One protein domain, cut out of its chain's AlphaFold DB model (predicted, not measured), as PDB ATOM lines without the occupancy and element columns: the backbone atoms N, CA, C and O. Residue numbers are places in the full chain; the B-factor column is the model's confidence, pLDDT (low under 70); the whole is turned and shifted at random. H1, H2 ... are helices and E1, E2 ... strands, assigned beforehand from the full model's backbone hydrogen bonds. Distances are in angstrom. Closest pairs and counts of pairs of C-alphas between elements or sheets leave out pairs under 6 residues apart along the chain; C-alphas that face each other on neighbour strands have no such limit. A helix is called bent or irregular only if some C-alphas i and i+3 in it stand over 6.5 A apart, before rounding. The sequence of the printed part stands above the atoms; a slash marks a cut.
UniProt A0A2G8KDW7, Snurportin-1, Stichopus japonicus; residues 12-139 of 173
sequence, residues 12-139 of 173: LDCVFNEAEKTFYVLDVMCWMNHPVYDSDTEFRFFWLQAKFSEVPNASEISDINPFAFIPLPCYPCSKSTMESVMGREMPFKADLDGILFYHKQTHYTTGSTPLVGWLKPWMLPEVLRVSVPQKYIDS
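This is residues 12 to 139 of the 173 residues of the protein "Snurportin-1" of Stichopus japonicus (UniProt A0A2G8KDW7). Two lobes stand side by side along the longest axis: one is a strongly twisted three-stranded sheet, E1 E2 E3, with H1 crossing one face and short H2 beside E3; the other is looser, a two-stranded hairpin, E4 and E5, followed by H4, which touches short H5 and has H3 near it. The lobes are joined by residues 72 to 78, and Thr 41 of H1 comes near Tyr 102 of E4. The printed part has 128 residues, with five named helices and five named strands in the order E1 E2 H1 H2 E3 H3 E4 E5 H4 H5. The larger sheet runs E1 E2 E3 and is mixed, the smaller is antiparallel, and the class is mixed, helices and strands. The whole is compact, with a radius of gyration of the C-alphas of 15.7 A and spans of 43, 33 and 24 A.

Start at inner strand E2, residues 22 to 31, which bends by 90 degrees at residue 28. Edge strand E1, residues 12 to 17, forms an antiparallel hairpin with it; look for N 15 and O 24, 2.9 A apart. On the other side of E2, edge strand E3, residues 68 to 71, is parallel to it, with N 25 and O 70 at 2.8 A. H1, residues 41 to 54, is on this sheet at a height of 8.3 A. It lies over E2, and only just not over E1, on which 2 of its 14 C-alphas fall. It runs across the strands, at 68 degrees to E2 on the local plane; their closest C-alphas are those of Val 28 and Leu 48, 6.3 A apart. H2, residues 56 to 59, stands at the sheet's level, its Ser 59 and Ala 68 of E3 having the closest C-alphas, 4.6 A apart. E2, H1, H2 and E3 make a strand-helix-strand unit, two parallel neighbour strands with helices between them in the chain. Now go to E4, residues 99 to 102, and E5, residues 116 to 119, an antiparallel hairpin with N 101 and O 117 at 2.8 A. E4 is apart from E1, E2 and E3, while the closest C-alphas of E4 and H1, those of Tyr 102 and Thr 41, are 7.2 A apart. H4, residues 121 to 127, touches H5, residues 134 to 137, closest at the C-alphas of Trp 122 and Ile 137, 4.8 A. H3, residues 79 to 87, is near H4, with 6 pairs of C-alphas within 10 A. In H1 and H3 every O i to N i+4 pair is within hydrogen-bond range; in H4 1 of 3 is, beside 2 of 4 O i to N i+3 pairs, and H2 and H5 are too short for an O i to N i+4 pair.

Find C-alpha 12 at (167.271, 155.705, 172.060), where E1 begins; E2 is 19.0 A long. H1 runs 20.1 A from C-alpha 41 at (163.239, 142.940, 173.186), and H3 12.2 A. H4 is irregular, but only just: C-alphas 122 and 125 are 6.8 A apart. H5 ends at C-alpha 137, (143.080, 152.914, 192.665).

The two C-alphas farthest apart, those of Asp 63 and Arg 129, are 46.6 A apart. The printed part has no cut; its long links are H3 to E4, 11 residues, and E4 to E5, 13 residues. The mean pLDDT of the printed part is 95.4, and no printed residue is under 70.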
ATOM      1  N   LEU A  12     168.006 156.172 170.886       97.81
ATOM      2  CA  LEU A  12     167.271 155.705 172.060       97.81
ATOM      3  C   LEU A  12     165.792 156.074 171.944       97.81
ATOM      4  O   LEU A  12     165.459 157.094 171.338       97.81
ATOM      5  N   ASP A  13     164.937 155.255 172.545       97.56
ATOM      6  CA  ASP A  13     163.532 155.564 172.800       97.56
ATOM      7  C   ASP A  13     163.406 156.021 174.254       97.56
ATOM      8  O   ASP A  13     163.851 155.315 175.167       97.56
ATOM      9  N   CYS A  14     162.867 157.217 174.478       97.81
ATOM     10  CA  CYS A  14     162.895 157.870 175.779       97.81
ATOM     11  C   CYS A  14     161.582 158.585 176.093       97.81
ATOM     12  O   CYS A  14     160.961 159.194 175.223       97.81
ATOM     13  N   VAL A  15     161.259 158.649 177.384       96.94
ATOM     14  CA  VAL A  15     160.277 159.583 177.945       96.94
ATOM     15  C   VAL A  15     161.029 160.712 178.635       96.94
ATOM     16  O   VAL A  15     161.848 160.474 179.523       96.94
ATOM     17  N   PHE A  16     160.770 161.952 178.230       97.50
ATOM     18  CA  PHE A  16     161.420 163.115 178.826       97.50
ATOM     19  C   PHE A  16     160.605 163.665 179.999       97.50
ATOM     20  O   PHE A  16     159.428 163.984 179.846       97.50
ATOM     21  N   ASN A  17     161.253 163.823 181.152       96.56
ATOM     22  CA  ASN A  17     160.727 164.576 182.282       96.56
ATOM     23  C   ASN A  17     161.427 165.941 182.349       96.56
ATOM     24  O   ASN A  17     162.617 166.033 182.658       96.56
ATOM     25  N   GLU A  18     160.670 167.002 182.069       95.31
ATOM     26  CA  GLU A  18     161.188 168.371 182.015       95.31
ATOM     27  C   GLU A  18     161.622 168.900 183.387       95.31
ATOM     28  O   GLU A  18     162.699 169.487 183.503       95.31
ATOM     29  N   ALA A  19     160.823 168.652 184.431       94.50
ATOM     30  CA  ALA A  19     161.105 169.121 185.788       94.50
ATOM     31  C   ALA A  19     162.435 168.561 186.318       94.50
ATOM     32  O   ALA A  19     163.189 169.255 187.001       94.50
ATOM     33  N   GLU A  20     162.745 167.318 185.954       94.62
ATOM     34  CA  GLU A  20     163.959 166.617 186.359       94.62
ATOM     35  C   GLU A  20     165.101 166.731 185.348       94.62
ATOM     36  O   GLU A  20     166.199 166.250 185.627       94.62
ATOM     37  N   LYS A  21     164.860 167.321 184.167       96.75
ATOM     38  CA  LYS A  21     165.810 167.344 183.042       96.75
ATOM     39  C   LYS A  21     166.383 165.953 182.744       96.75
ATOM     40  O   LYS A  21     167.583 165.792 182.531       96.75
ATOM     41  N   THR A  22     165.515 164.945 182.757       97.62
ATOM     42  CA  THR A  22     165.906 163.537 182.641       97.62
ATOM     43  C   THR A  22     165.182 162.870 181.480       97.62
ATOM     44  O   THR A  22     163.959 162.934 181.378       97.62
ATOM     45  N   PHE A  23     165.938 162.200 180.614       98.25
ATOM     46  CA  PHE A  23     165.430 161.234 179.649       98.25
ATOM     47  C   PHE A  23     165.412 159.848 180.294       98.25
ATOM     48  O   PHE A  23     166.453 159.226 180.504       98.25
ATOM     49  N   TYR A  24     164.218 159.349 180.594       97.69
ATOM     50  CA  TYR A  24     164.019 157.971 181.012       97.69
ATOM     51  C   TYR A  24     164.038 157.070 179.781       97.69
ATOM     52  O   TYR A  24     163.145 157.152 178.937       97.69
ATOM     53  N   VAL A  25     165.079 156.251 179.650       98.00
ATOM     54  CA  VAL A  25     165.320 155.442 178.453       98.00
ATOM     55  C   VAL A  25     164.486 154.170 178.534       98.00
ATOM     56  O   VAL A  25     164.707 153.334 179.411       98.00
ATOM     57  N   LEU A  26     163.521 154.053 177.626       97.25
ATOM     58  CA  LEU A  26     162.666 152.883 177.455       97.25
ATOM     59  C   LEU A  26     163.366 151.805 176.637       97.25
ATOM     60  O   LEU A  26     163.242 150.622 176.944       97.25
ATOM     61  N   ASP A  27     164.067 152.213 175.581       97.56
ATOM     62  CA  ASP A  27     164.587 151.270 174.606       97.56
ATOM     63  C   ASP A  27     165.803 151.787 173.825       97.56
ATOM     64  O   ASP A  27     166.138 152.974 173.846       97.56
ATOM     65  N   VAL A  28     166.479 150.879 173.122       97.31
ATOM     66  CA  VAL A  28     167.634 151.163 172.268       97.31
ATOM     67  C   VAL A  28     167.423 150.595 170.868       97.31
ATOM     68  O   VAL A  28     167.106 149.418 170.686       97.31
ATOM     69  N   MET A  29     167.653 151.438 169.860       96.31
ATOM     70  CA  MET A  29     167.577 151.067 168.443       96.31
ATOM     71  C   MET A  29     168.965 151.015 167.810       96.31
ATOM     72  O   MET A  29     169.205 150.232 166.889       96.31
ATOM     73  N   CYS A  30     169.898 151.829 168.303       96.19
ATOM     74  CA  CYS A  30     171.283 151.830 167.855       96.19
ATOM     75  C   CYS A  30     172.212 152.301 168.974       96.19
ATOM     76  O   CYS A  30     171.931 153.302 169.631       96.19
ATOM     77  N   TRP A  31     173.348 151.628 169.154       95.75
ATOM     78  CA  TRP A  31     174.395 152.059 170.078       95.75
ATOM     79  C   TRP A  31     175.741 152.155 169.364       95.75
ATOM     80  O   TRP A  31     176.298 151.144 168.947       95.75
ATOM     81  N   MET A  32     176.292 153.361 169.228       93.62
ATOM     82  CA  MET A  32     177.587 153.619 168.589       93.62
ATOM     83  C   MET A  32     177.736 152.940 167.212       93.62
ATOM     84  O   MET A  32     178.708 152.221 166.984       93.62
ATOM     85  N   ASN A  33     176.808 153.194 166.282       92.12
ATOM     86  CA  ASN A  33     176.737 152.552 164.952       92.12
ATOM     87  C   ASN A  33     176.415 151.046 164.946       92.12
ATOM     88  O   ASN A  33     176.446 150.431 163.881       92.12
ATOM     89  N   HIS A  34     176.069 150.447 166.085       93.69
ATOM     90  CA  HIS A  34     175.556 149.080 166.137       93.69
ATOM     91  C   HIS A  34     174.025 149.114 166.197       93.69
ATOM     92  O   HIS A  34     173.476 149.349 167.278       93.69
ATOM     93  N   PRO A  35     173.317 148.963 165.059       94.50
ATOM     94  CA  PRO A  35     171.868 148.823 165.073       94.50
ATOM     95  C   PRO A  35     171.478 147.543 165.813       94.50
ATOM     96  O   PRO A  35     172.102 146.499 165.641       94.50
ATOM     97  N   VAL A  36     170.445 147.646 166.641       94.56
ATOM     98  CA  VAL A  36     169.911 146.538 167.449       94.56
ATOM     99  C   VAL A  36     168.393 146.417 167.325       94.56
ATOM    100  O   VAL A  36     167.798 145.585 167.996       94.56
ATOM    101  N   TYR A  37     167.751 147.204 166.455       90.94
ATOM    102  CA  TYR A  37     166.297 147.174 166.254       90.94
ATOM    103  C   TYR A  37     165.775 145.810 165.751       90.94
ATOM    104  O   TYR A  37     164.663 145.433 166.108       90.94
ATOM    105  N   ASP A  38     166.596 145.040 165.021       92.31
ATOM    106  CA  ASP A  38     166.286 143.670 164.561       92.31
ATOM    107  C   ASP A  38     166.519 142.593 165.640       92.31
ATOM    108  O   ASP A  38     166.305 141.406 165.406       92.31
ATOM    109  N   SER A  39     167.002 142.971 166.826       96.25
ATOM    110  CA  SER A  39     167.134 142.042 167.953       96.25
ATOM    111  C   SER A  39     165.814 141.907 168.706       96.25
ATOM    112  O   SER A  39     164.917 142.744 168.581       96.25
ATOM    113  N   ASP A  40     165.663 140.837 169.479       96.75
ATOM    114  CA  ASP A  40     164.500 140.698 170.345       96.75
ATOM    115  C   ASP A  40     164.529 141.706 171.509       96.75
ATOM    116  O   ASP A  40     165.546 142.327 171.827       96.75
ATOM    117  N   THR A  41     163.374 141.936 172.126       97.44
ATOM    118  CA  THR A  41     163.239 142.940 173.186       97.44
ATOM    119  C   THR A  41     163.996 142.554 174.448       97.44
ATOM    120  O   THR A  41     164.586 143.420 175.090       97.44
ATOM    121  N   GLU A  42     164.034 141.266 174.788       96.81
ATOM    122  CA  GLU A  42     164.797 140.788 175.944       96.81
ATOM    123  C   GLU A  42     166.294 141.104 175.798       96.81
ATOM    124  O   GLU A  42     166.895 141.644 176.730       96.81
ATOM    125  N   PHE A  43     166.877 140.871 174.617       97.25
ATOM    126  CA  PHE A  43     168.251 141.264 174.328       97.25
ATOM    127  C   PHE A  43     168.433 142.777 174.381       97.25
ATOM    128  O   PHE A  43     169.382 143.245 175.008       97.25
ATOM    129  N   ARG A  44     167.540 143.558 173.758       97.88
ATOM    130  CA  ARG A  44     167.666 145.027 173.708       97.88
ATOM    131  C   ARG A  44     167.645 145.638 175.110       97.88
ATOM    132  O   ARG A  44     168.498 146.471 175.410       97.88
ATOM    133  N   PHE A  45     166.775 145.160 175.999       97.75
ATOM    134  CA  PHE A  45     166.722 145.611 177.394       97.75
ATOM    135  C   PHE A  45     167.960 145.202 178.196       97.75
ATOM    136  O   PHE A  45     168.531 146.028 178.909       97.75
ATOM    137  N   PHE A  46     168.419 143.954 178.056       96.69
ATOM    138  CA  PHE A  46     169.671 143.512 178.676       96.69
ATOM    139  C   PHE A  46     170.858 144.364 178.204       96.69
ATOM    140  O   PHE A  46     171.648 144.854 179.014       96.69
ATOM    141  N   TRP A  47     170.962 144.570 176.893       96.38
ATOM    142  CA  TRP A  47     172.051 145.302 176.267       96.38
ATOM    143  C   TRP A  47     172.052 146.776 176.663       96.38
ATOM    144  O   TRP A  47     173.110 147.313 176.979       96.38
ATOM    145  N   LEU A  48     170.878 147.413 176.713       97.44
ATOM    146  CA  LEU A  48     170.706 148.781 177.201       97.44
ATOM    147  C   LEU A  48     171.303 148.941 178.604       97.44
ATOM    148  O   LEU A  48     172.149 149.808 178.818       97.44
ATOM    149  N   GLN A  49     170.912 148.074 179.541       96.62
ATOM    150  CA  GLN A  49     171.398 148.120 180.922       96.62
ATOM    151  C   GLN A  49     172.917 147.897 180.996       96.62
ATOM    152  O   GLN A  49     173.626 148.651 181.666       96.62
ATOM    153  N   ALA A  50     173.439 146.915 180.252       96.56
ATOM    154  CA  ALA A  50     174.877 146.664 180.173       96.56
ATOM    155  C   ALA A  50     175.636 147.886 179.630       96.56
ATOM    156  O   ALA A  50     176.639 148.299 180.210       96.56
ATOM    157  N   LYS A  51     175.134 148.524 178.569       96.56
ATOM    158  CA  LYS A  51     175.774 149.699 177.974       96.56
ATOM    159  C   LYS A  51     175.755 150.924 178.864       96.56
ATOM    160  O   LYS A  51     176.786 151.576 178.980       96.56
ATOM    161  N   PHE A  52     174.662 151.190 179.567       96.56
ATOM    162  CA  PHE A  52     174.631 152.276 180.544       96.56
ATOM    163  C   PHE A  52     175.570 152.044 181.737       96.56
ATOM    164  O   PHE A  52     176.124 153.007 182.260       96.56
ATOM    165  N   SER A  53     175.836 150.788 182.117       96.06
ATOM    166  CA  SER A  53     176.837 150.480 183.151       96.06
ATOM    167  C   SER A  53     178.277 150.830 182.736       96.06
ATOM    168  O   SER A  53     179.112 151.105 183.595       96.06
ATOM    169  N   GLU A  54     178.562 150.877 181.428       96.56
ATOM    170  CA  GLU A  54     179.862 151.282 180.875       96.56
ATOM    171  C   GLU A  54     180.031 152.817 180.830       96.56
ATOM    172  O   GLU A  54     181.157 153.303 180.725       96.56
ATOM    173  N   VAL A  55     178.935 153.588 180.906       94.94
ATOM    174  CA  VAL A  55     178.923 155.060 180.779       94.94
ATOM    175  C   VAL A  55     178.136 155.742 181.913       94.94
ATOM    176  O   VAL A  55     177.150 156.436 181.659       94.94
ATOM    177  N   PRO A  56     178.555 155.603 183.186       93.38
ATOM    178  CA  PRO A  56     177.795 156.116 184.333       93.38
ATOM    179  C   PRO A  56     177.552 157.633 184.289       93.38
ATOM    180  O   PRO A  56     176.526 158.114 184.761       93.38
ATOM    181  N   ASN A  57     178.449 158.386 183.650       95.12
ATOM    182  CA  ASN A  57     178.328 159.829 183.449       95.12
ATOM    183  C   ASN A  57     177.130 160.239 182.571       95.12
ATOM    184  O   ASN A  57     176.715 161.393 182.623       95.12
ATOM    185  N   ALA A  58     176.568 159.326 181.770       95.50
ATOM    186  CA  ALA A  58     175.346 159.591 181.010       95.50
ATOM    187  C   ALA A  58     174.132 159.809 181.931       95.50
ATOM    188  O   ALA A  58     173.216 160.555 181.585       95.50
ATOM    189  N   SER A  59     174.151 159.206 183.122       95.38
ATOM    190  CA  SER A  59     173.101 159.323 184.137       95.38
ATOM    191  C   SER A  59     173.249 160.566 185.023       95.38
ATOM    192  O   SER A  59     172.425 160.788 185.909       95.38
ATOM    193  N   GLU A  60     174.286 161.381 184.810       95.62
ATOM    194  CA  GLU A  60     174.601 162.555 185.624       95.62
ATOM    195  C   GLU A  60     174.477 163.844 184.809       95.62
ATOM    196  O   GLU A  60     174.945 163.937 183.670       95.62
ATOM    197  N   ILE A  61     173.872 164.870 185.417       96.50
ATOM    198  CA  ILE A  61     173.846 166.214 184.840       96.50
ATOM    199  C   ILE A  61     175.211 166.868 185.067       96.50
ATOM    200  O   ILE A  61     175.698 166.942 186.193       96.50
ATOM    201  N   SER A  62     175.811 167.376 183.995       96.00
ATOM    202  CA  SER A  62     177.093 168.082 184.006       96.00
ATOM    203  C   SER A  62     177.141 169.160 182.922       96.00
ATOM    204  O   SER A  62     176.250 169.250 182.079       96.00
ATOM    205  N   ASP A  63     178.217 169.947 182.892       95.62
ATOM    206  CA  ASP A  63     178.413 171.002 181.886       95.62
ATOM    207  C   ASP A  63     178.421 170.471 180.442       95.62
ATOM    208  O   ASP A  63     178.046 171.179 179.508       95.62
ATOM    209  N   ILE A  64     178.837 169.214 180.253       93.94
ATOM    210  CA  ILE A  64     178.878 168.541 178.946       93.94
ATOM    211  C   ILE A  64     177.674 167.617 178.706       93.94
ATOM    212  O   ILE A  64     177.500 167.140 177.587       93.94
ATOM    213  N   ASN A  65     176.854 167.373 179.732       95.62
ATOM    214  CA  ASN A  65     175.639 166.568 179.667       95.62
ATOM    215  C   ASN A  65     174.508 167.256 180.452       95.62
ATOM    216  O   ASN A  65     174.294 166.943 181.622       95.62
ATOM    217  N   PRO A  66     173.784 168.213 179.851       96.94
ATOM    218  CA  PRO A  66     172.775 168.994 180.569       96.94
ATOM    219  C   PRO A  66     171.513 168.197 180.940       96.94
ATOM    220  O   PRO A  66     170.675 168.718 181.679       96.94
ATOM    221  N   PHE A  67     171.371 166.964 180.437       97.94
ATOM    222  CA  PHE A  67     170.236 166.084 180.696       97.94
ATOM    223  C   PHE A  67     170.718 164.693 181.105       97.94
ATOM    224  O   PHE A  67     171.523 164.086 180.405       97.94
ATOM    225  N   ALA A  68     170.204 164.161 182.211       97.56
ATOM    226  CA  ALA A  68     170.508 162.788 182.604       97.56
ATOM    227  C   ALA A  68     169.766 161.795 181.697       97.56
ATOM    228  O   ALA A  68     168.618 162.027 181.326       97.56
ATOM    229  N   PHE A  69     170.398 160.670 181.384       97.94
ATOM    230  CA  PHE A  69     169.776 159.533 180.713       97.94
ATOM    231  C   PHE A  69     169.735 158.365 181.690       97.94
ATOM    232  O   PHE A  69     170.779 157.839 182.064       97.94
ATOM    233  N   ILE A  70     168.539 157.969 182.121       97.25
ATOM    234  CA  ILE A  70     168.361 156.914 183.123       97.25
ATOM    235  C   ILE A  70     167.619 155.743 182.475       97.25
ATOM    236  O   ILE A  70     166.454 155.908 182.108       97.25
ATOM    237  N   PRO A  71     168.244 154.562 182.324       97.25
ATOM    238  CA  PRO A  71     167.574 153.415 181.730       97.25
ATOM    239  C   PRO A  71     166.528 152.844 182.687       97.25
ATOM    240  O   PRO A  71     166.827 152.510 183.836       97.25
ATOM    241  N   LEU A  72     165.289 152.717 182.212       96.56
ATOM    242  CA  LEU A  72     164.201 152.171 183.012       96.56
ATOM    243  C   LEU A  72     164.390 150.661 183.220       96.56
ATOM    244  O   LEU A  72     164.797 149.944 182.301       96.56
ATOM    245  N   PRO A  73     164.111 150.142 184.427       94.50
ATOM    246  CA  PRO A  73     164.223 148.717 184.680       94.50
ATOM    247  C   PRO A  73     163.047 147.957 184.063       94.50
ATOM    248  O   PRO A  73     161.902 148.408 184.100       94.50
ATOM    249  N   CYS A  74     163.322 146.752 183.574       94.88
ATOM    250  CA  CYS A  74     162.302 145.797 183.158       94.88
ATOM    251  C   CYS A  74     162.148 144.681 184.200       94.88
ATOM    252  O   CYS A  74     163.120 144.272 184.840       94.88
ATOM    253  N   TYR A  75     160.937 144.145 184.338       95.81
ATOM    254  CA  TYR A  75     160.641 143.064 185.281       95.81
ATOM    255  C   TYR A  75     159.889 141.916 184.601       95.81
ATOM    256  O   TYR A  75     159.113 142.151 183.671       95.81
ATOM    257  N   PRO A  76     160.055 140.667 185.076       96.38
ATOM    258  CA  PRO A  76     159.193 139.566 184.667       96.38
ATOM    259  C   PRO A  76     157.713 139.872 184.929       96.38
ATOM    260  O   PRO A  76     157.337 140.289 186.023       96.38
ATOM    261  N   CYS A  77     156.848 139.581 183.959       95.44
ATOM    262  CA  CYS A  77     155.403 139.830 184.050       95.44
ATOM    263  C   CYS A  77     154.641 138.729 184.817       95.44
ATOM    264  O   CYS A  77     153.534 138.351 184.441       95.44
ATOM    265  N   SER A  78     155.225 138.177 185.886       96.94
ATOM    266  CA  SER A  78     154.488 137.270 186.776       96.94
ATOM    267  C   SER A  78     153.625 138.074 187.747       96.94
ATOM    268  O   SER A  78     154.017 139.166 188.164       96.94
ATOM    269  N   LYS A  79     152.466 137.533 188.147       96.19
ATOM    270  CA  LYS A  79     151.560 138.203 189.094       96.19
ATOM    271  C   LYS A  79     152.276 138.653 190.372       96.19
ATOM    272  O   LYS A  79     152.180 139.819 190.734       96.19
ATOM    273  N   SER A  80     153.058 137.768 190.988       97.31
ATOM    274  CA  SER A  80     153.801 138.075 192.215       97.31
ATOM    275  C   SER A  80     154.857 139.165 192.018       97.31
ATOM    276  O   SER A  80     155.050 140.005 192.895       97.31
ATOM    277  N   THR A  81     155.533 139.185 190.864       97.56
ATOM    278  CA  THR A  81     156.503 140.242 190.546       97.56
ATOM    279  C   THR A  81     155.801 141.579 190.368       97.56
ATOM    280  O   THR A  81     156.246 142.566 190.945       97.56
ATOM    281  N   MET A  82     154.691 141.617 189.630       97.12
ATOM    282  CA  MET A  82     153.926 142.847 189.439       97.12
ATOM    283  C   MET A  82     153.406 143.397 190.771       97.12
ATOM    284  O   MET A  82     153.635 144.563 191.064       97.12
ATOM    285  N   GLU A  83     152.796 142.565 191.619       97.31
ATOM    286  CA  GLU A  83     152.317 142.985 192.947       97.31
ATOM    287  C   GLU A  83     153.456 143.553 193.810       97.31
ATOM    288  O   GLU A  83     153.312 144.612 194.422       97.31
ATOM    289  N   SER A  84     154.621 142.896 193.800       96.81
ATOM    290  CA  SER A  84     155.815 143.354 194.520       96.81
ATOM    291  C   SER A  84     156.345 144.696 193.999       96.81
ATOM    292  O   SER A  84     156.596 145.612 194.781       96.81
ATOM    293  N   VAL A  85     156.473 144.848 192.675       95.94
ATOM    294  CA  VAL A  85     156.961 146.084 192.037       95.94
ATOM    295  C   VAL A  85     156.003 147.247 192.278       95.94
ATOM    296  O   VAL A  85     156.450 148.351 192.575       95.94
ATOM    297  N   MET A  86     154.694 147.006 192.196       95.69
ATOM    298  CA  MET A  86     153.685 148.038 192.433       95.69
ATOM    299  C   MET A  86     153.603 148.442 193.908       95.69
ATOM    300  O   MET A  86     153.245 149.581 194.200       95.69
ATOM    301  N   GLY A  87     153.935 147.533 194.829       94.75
ATOM    302  CA  GLY A  87     153.907 147.758 196.275       94.75
ATOM    303  C   GLY A  87     155.073 148.574 196.841       94.75
ATOM    304  O   GLY A  87     154.987 149.023 197.983       94.75
ATOM    305  N   ARG A  88     156.149 148.780 196.077       93.81
ATOM    306  CA  ARG A  88     157.346 149.516 196.517       93.81
ATOM    307  C   ARG A  88     157.427 150.924 195.921       93.81
ATOM    308  O   ARG A  88     156.625 151.316 195.073       93.81
ATOM    309  N   GLU A  89     158.417 151.684 196.375       92.19
ATOM    310  CA  GLU A  89     158.792 152.947 195.740       92.19
ATOM    311  C   GLU A  89     159.328 152.710 194.323       92.19
ATOM    312  O   GLU A  89     159.980 151.697 194.044       92.19
ATOM    313  N   MET A  90     159.016 153.642 193.422       91.38
ATOM    314  CA  MET A  90     159.462 153.555 192.037       91.38
ATOM    315  C   MET A  90     160.976 153.774 191.952       91.38
ATOM    316  O   MET A  90     161.534 154.560 192.715       91.38
ATOM    317  N   PRO A  91     161.660 153.112 191.004       88.69
ATOM    318  CA  PRO A  91     163.103 153.256 190.808       88.69
ATOM    319  C   PRO A  91     163.490 154.591 190.145       88.69
ATOM    320  O   PRO A  91     164.640 154.781 189.758       88.69
ATOM    321  N   PHE A  92     162.531 155.501 189.986       89.69
ATOM    322  CA  PHE A  92     162.667 156.822 189.396       89.69
ATOM    323  C   PHE A  92     161.843 157.827 190.205       89.69
ATOM    324  O   PHE A  92     160.933 157.446 190.941       89.69
ATOM    325  N   LYS A  93     162.196 159.108 190.090       88.38
ATOM    326  CA  LYS A  93     161.609 160.184 190.903       88.38
ATOM    327  C   LYS A  93     160.244 160.637 190.388       88.38
ATOM    328  O   LYS A  93     159.413 161.058 191.188       88.38
ATOM    329  N   ALA A  94     160.029 160.522 189.081       89.38
ATOM    330  CA  ALA A  94     158.787 160.906 188.435       89.38
ATOM    331  C   ALA A  94     157.605 160.045 188.908       89.38
ATOM    332  O   ALA A  94     157.759 158.867 189.242       89.38
ATOM    333  N   ASP A  95     156.403 160.615 188.866       90.44
ATOM    334  CA  ASP A  95     155.185 159.846 189.102       90.44
ATOM    335  C   ASP A  95     155.005 158.768 188.026       90.44
ATOM    336  O   ASP A  95     155.250 158.988 186.836       90.44
ATOM    337  N   LEU A  96     154.560 157.579 188.444       94.19
ATOM    338  CA  LEU A  96     154.284 156.486 187.517       94.19
ATOM    339  C   LEU A  96     153.082 156.839 186.633       94.19
ATOM    340  O   LEU A  96     151.939 156.818 187.090       94.19
ATOM    341  N   ASP A  97     153.344 157.070 185.349       94.06
ATOM    342  CA  ASP A  97     152.299 157.328 184.360       94.06
ATOM    343  C   ASP A  97     151.545 156.046 183.961       94.06
ATOM    344  O   ASP A  97     150.312 156.021 183.910       94.06
ATOM    345  N   GLY A  98     152.275 154.956 183.721       95.31
ATOM    346  CA  GLY A  98     151.711 153.662 183.349       95.31
ATOM    347  C   GLY A  98     152.773 152.607 183.080       95.31
ATOM    348  O   GLY A  98     153.961 152.816 183.323       95.31
ATOM    349  N   ILE A  99     152.319 151.433 182.655       96.25
ATOM    350  CA  ILE A  99     153.123 150.214 182.585       96.25
ATOM    351  C   ILE A  99     153.067 149.673 181.165       96.25
ATOM    352  O   ILE A  99     151.982 149.443 180.622       96.25
ATOM    353  N   LEU A 100     154.247 149.445 180.592       97.06
ATOM    354  CA  LEU A 100     154.407 148.821 179.286       97.06
ATOM    355  C   LEU A 100     154.676 147.319 179.432       97.06
ATOM    356  O   LEU A 100     155.515 146.896 180.228       97.06
ATOM    357  N   PHE A 101     153.984 146.520 178.627       97.31
ATOM    358  CA  PHE A 101     154.095 145.066 178.572       97.31
ATOM    359  C   PHE A 101     154.660 144.659 177.219       97.31
ATOM    360  O   PHE A 101     153.934 144.638 176.229       97.31
ATOM    361  N   TYR A 102     155.944 144.323 177.175       97.75
ATOM    362  CA  TYR A 102     156.612 143.913 175.943       97.75
ATOM    363  C   TYR A 102     156.612 142.393 175.782       97.75
ATOM    364  O   TYR A 102     156.976 141.655 176.704       97.75
ATOM    365  N   HIS A 103     156.289 141.908 174.583       97.62
ATOM    366  CA  HIS A 103     156.573 140.528 174.215       97.62
ATOM    367  C   HIS A 103     158.087 140.336 174.053       97.62
ATOM    368  O   HIS A 103     158.714 141.007 173.240       97.62
ATOM    369  N   LYS A 104     158.686 139.383 174.775       97.31
ATOM    370  CA  LYS A 104     160.152 139.203 174.813       97.31
ATOM    371  C   LYS A 104     160.808 139.107 173.436       97.31
ATOM    372  O   LYS A 104     161.879 139.663 173.236       97.31
ATOM    373  N   GLN A 105     160.143 138.434 172.499       96.94
ATOM    374  CA  GLN A 105     160.667 138.137 171.164       96.94
ATOM    375  C   GLN A 105     160.345 139.210 170.109       96.94
ATOM    376  O   GLN A 105     160.658 139.008 168.941       96.94
ATOM    377  N   THR A 106     159.686 140.323 170.467       94.44
ATOM    378  CA  THR A 106     159.375 141.356 169.462       94.44
ATOM    379  C   THR A 106     160.624 142.131 169.064       94.44
ATOM    380  O   THR A 106     161.422 142.515 169.923       94.44
ATOM    381  N   HIS A 107     160.752 142.399 167.768       95.12
ATOM    382  CA  HIS A 107     161.684 143.387 167.231       95.12
ATOM    383  C   HIS A 107     161.144 144.799 167.443       95.12
ATOM    384  O   HIS A 107     159.936 144.988 167.650       95.12
ATOM    385  N   TYR A 108     162.030 145.791 167.376       94.25
ATOM    386  CA  TYR A 108     161.607 147.183 167.398       94.25
ATOM    387  C   TYR A 108     160.996 147.543 166.045       94.25
ATOM    388  O   TYR A 108     161.647 147.456 165.005       94.25
ATOM    389  N   THR A 109     159.736 147.965 166.056       90.75
ATOM    390  CA  THR A 109     159.023 148.427 164.863       90.75
ATOM    391  C   THR A 109     158.412 149.784 165.155       90.75
ATOM    392  O   THR A 109     157.893 150.024 166.242       90.75
ATOM    393  N   THR A 110     158.502 150.701 164.196       89.69
ATOM    394  CA  THR A 110     157.878 152.017 164.329       89.69
ATOM    395  C   THR A 110     156.364 151.894 164.192       89.69
ATOM    396  O   THR A 110     155.888 151.287 163.232       89.69
ATOM    397  N   GLY A 111     155.617 152.543 165.082       90.25
ATOM    398  CA  GLY A 111     154.153 152.568 165.055       90.25
ATOM    399  C   GLY A 111     153.517 151.651 166.099       90.25
ATOM    400  O   GLY A 111     154.184 151.113 166.978       90.25
ATOM    401  N   SER A 112     152.193 151.517 166.033       89.94
ATOM    402  CA  SER A 112     151.440 150.689 166.974       89.94
ATOM    403  C   SER A 112     151.628 149.202 166.681       89.94
ATOM    404  O   SER A 112     151.572 148.773 165.531       89.94
ATOM    405  N   THR A 113     151.778 148.404 167.735       91.50
ATOM    406  CA  THR A 113     151.907 146.947 167.646       91.50
ATOM    407  C   THR A 113     151.142 146.281 168.791       91.50
ATOM    408  O   THR A 113     151.184 146.783 169.913       91.50
ATOM    409  N   PRO A 114     150.461 145.145 168.560       93.81
ATOM    410  CA  PRO A 114     149.842 144.377 169.641       93.81
ATOM    411  C   PRO A 114     150.875 143.690 170.548       93.81
ATOM    412  O   PRO A 114     150.520 143.172 171.602       93.81
ATOM    413  N   LEU A 115     152.154 143.667 170.151       95.62
ATOM    414  CA  LEU A 115     153.241 143.040 170.909       95.62
ATOM    415  C   LEU A 115     153.778 143.926 172.045       95.62
ATOM    416  O   LEU A 115     154.658 143.487 172.789       95.62
ATOM    417  N   VAL A 116     153.252 145.148 172.177       96.12
ATOM    418  CA  VAL A 116     153.533 146.065 173.284       96.12
ATOM    419  C   VAL A 116     152.209 146.599 173.831       96.12
ATOM    420  O   VAL A 116     151.521 147.380 173.179       96.12
ATOM    421  N   GLY A 117     151.836 146.153 175.027       95.56
ATOM    422  CA  GLY A 117     150.638 146.611 175.729       95.56
ATOM    423  C   GLY A 117     150.926 147.795 176.649       95.56
ATOM    424  O   GLY A 117     152.027 147.916 177.177       95.56
ATOM    425  N   TRP A 118     149.922 148.634 176.895       96.25
ATOM    426  CA  TRP A 118     149.987 149.748 177.844       96.25
ATOM    427  C   TRP A 118     148.791 149.706 178.789       96.25
ATOM    428  O   TRP A 118     147.654 149.594 178.333       96.25
ATOM    429  N   LEU A 119     149.038 149.825 180.094       96.25
ATOM    430  CA  LEU A 119     147.991 149.937 181.109       96.25
ATOM    431  C   LEU A 119     148.328 151.013 182.137       96.25
ATOM    432  O   LEU A 119     149.480 151.179 182.542       96.25
ATOM    433  N   LYS A 120     147.290 151.688 182.638       95.88
ATOM    434  CA  LYS A 120     147.402 152.495 183.854       95.88
ATOM    435  C   LYS A 120     147.484 151.590 185.089       95.88
ATOM    436  O   LYS A 120     146.879 150.516 185.092       95.88
ATOM    437  N   PRO A 121     148.146 152.021 186.178       95.88
ATOM    438  CA  PRO A 121     148.271 151.223 187.400       95.88
ATOM    439  C   PRO A 121     146.930 150.740 187.972       95.88
ATOM    440  O   PRO A 121     146.805 149.585 188.373       95.88
ATOM    441  N   TRP A 122     145.901 151.592 187.947       95.38
ATOM    442  CA  TRP A 122     144.557 151.253 188.424       95.38
ATOM    443  C   TRP A 122     143.818 150.222 187.564       95.38
ATOM    444  O   TRP A 122     142.832 149.655 188.026       95.38
ATOM    445  N   MET A 123     144.274 149.954 186.334       95.06
ATOM    446  CA  MET A 123     143.677 148.942 185.452       95.06
ATOM    447  C   MET A 123     144.147 147.522 185.792       95.06
ATOM    448  O   MET A 123     143.472 146.552 185.447       95.06
ATOM    449  N   LEU A 124     145.295 147.364 186.465       95.50
ATOM    450  CA  LEU A 124     145.895 146.050 186.725       95.50
ATOM    451  C   LEU A 124     144.984 145.069 187.493       95.50
ATOM    452  O   LEU A 124     144.957 143.890 187.114       95.50
ATOM    453  N   PRO A 125     144.213 145.485 188.522       95.56
ATOM    454  CA  PRO A 125     143.309 144.573 189.225       95.56
ATOM    455  C   PRO A 125     142.171 144.054 188.346       95.56
ATOM    456  O   PRO A 125     141.733 142.913 188.504       95.56
ATOM    457  N   GLU A 126     141.693 144.880 187.416       93.19
ATOM    458  CA  GLU A 126     140.584 144.545 186.527       93.19
ATOM    459  C   GLU A 126     141.050 143.639 185.383       93.19
ATOM    460  O   GLU A 126     140.496 142.557 185.193       93.19
ATOM    461  N   VAL A 127     142.120 144.041 184.689       94.19
ATOM    462  CA  VAL A 127     142.607 143.380 183.469       94.19
ATOM    463  C   VAL A 127     143.434 142.130 183.781       94.19
ATOM    464  O   VAL A 127     143.246 141.091 183.154       94.19
ATOM    465  N   LEU A 128     144.347 142.206 184.755       95.38
ATOM    466  CA  LEU A 128     145.345 141.157 185.022       95.38
ATOM    467  C   LEU A 128     145.174 140.479 186.385       95.38
ATOM    468  O   LEU A 128     145.948 139.586 186.733       95.38
ATOM    469  N   ARG A 129     144.167 140.885 187.172       95.88
ATOM    470  CA  ARG A 129     143.924 140.381 188.537       95.88
ATOM    471  C   ARG A 129     145.141 140.550 189.456       95.88
ATOM    472  O   ARG A 129     145.391 139.690 190.303       95.88
ATOM    473  N   VAL A 130     145.890 141.637 189.273       97.06
ATOM    474  CA  VAL A 130     147.074 142.030 190.057       97.06
ATOM    475  C   VAL A 130     146.668 143.082 191.081       97.06
ATOM    476  O   VAL A 130     146.086 144.098 190.711       97.06
ATOM    477  N   SER A 131     146.976 142.857 192.359       95.81
ATOM    478  CA  SER A 131     146.703 143.853 193.399       95.81
ATOM    479  C   SER A 131     147.680 145.031 193.322       95.81
ATOM    480  O   SER A 131     148.864 144.850 193.031       95.81
ATOM    481  N   VAL A 132     147.198 146.243 193.604       96.81
ATOM    482  CA  VAL A 132     148.010 147.470 193.622       96.81
ATOM    483  C   VAL A 132     147.691 148.309 194.861       96.81
ATOM    484  O   VAL A 132     146.569 148.239 195.364       96.81
ATOM    485  N   PRO A 133     148.639 149.122 195.363       96.62
ATOM    486  CA  PRO A 133     148.367 150.066 196.443       96.62
ATOM    487  C   PRO A 133     147.190 151.009 196.167       96.62
ATOM    488  O   PRO A 133     146.990 151.449 195.033       96.62
ATOM    489  N   GLN A 134     146.484 151.399 197.235       95.31
ATOM    490  CA  GLN A 134     145.277 152.232 197.162       95.31
ATOM    491  C   GLN A 134     145.497 153.554 196.411       95.31
ATOM    492  O   GLN A 134     144.656 153.934 195.606       95.31
ATOM    493  N   LYS A 135     146.679 154.176 196.553       94.38
ATOM    494  CA  LYS A 135     147.052 155.407 195.828       94.38
ATOM    495  C   LYS A 135     146.875 155.316 194.308       94.38
ATOM    496  O   LYS A 135     146.655 156.330 193.659       94.38
ATOM    497  N   TYR A 136     147.007 154.118 193.734       95.06
ATOM    498  CA  TYR A 136     146.775 153.913 192.310       95.06
ATOM    499  C   TYR A 136     145.290 153.774 192.015       95.06
ATOM    500  O   TYR A 136     144.824 154.379 191.069       95.06
ATOM    501  N   ILE A 137     144.536 153.033 192.827       94.19
ATOM    502  CA  ILE A 137     143.080 152.914 192.665       94.19
ATOM    503  C   ILE A 137     142.413 154.292 192.714       94.19
ATOM    504  O   ILE A 137     141.572 154.598 191.873       94.19
ATOM    505  N   ASP A 138     142.849 155.135 193.646       93.31
ATOM    506  CA  ASP A 138     142.318 156.485 193.840       93.31
ATOM    507  C   ASP A 138     142.649 157.432 192.672       93.31
ATOM    508  O   ASP A 138     142.005 158.467 192.525       93.31
ATOM    509  N   SER A 139     143.621 157.086 191.814       91.00
ATOM    510  CA  SER A 139     143.941 157.855 190.603       91.00
ATOM    511  C   SER A 139     143.065 157.497 189.399       91.00
ATOM    512  O   SER A 139     143.247 158.054 188.312       91.00
TER     513      SER A 139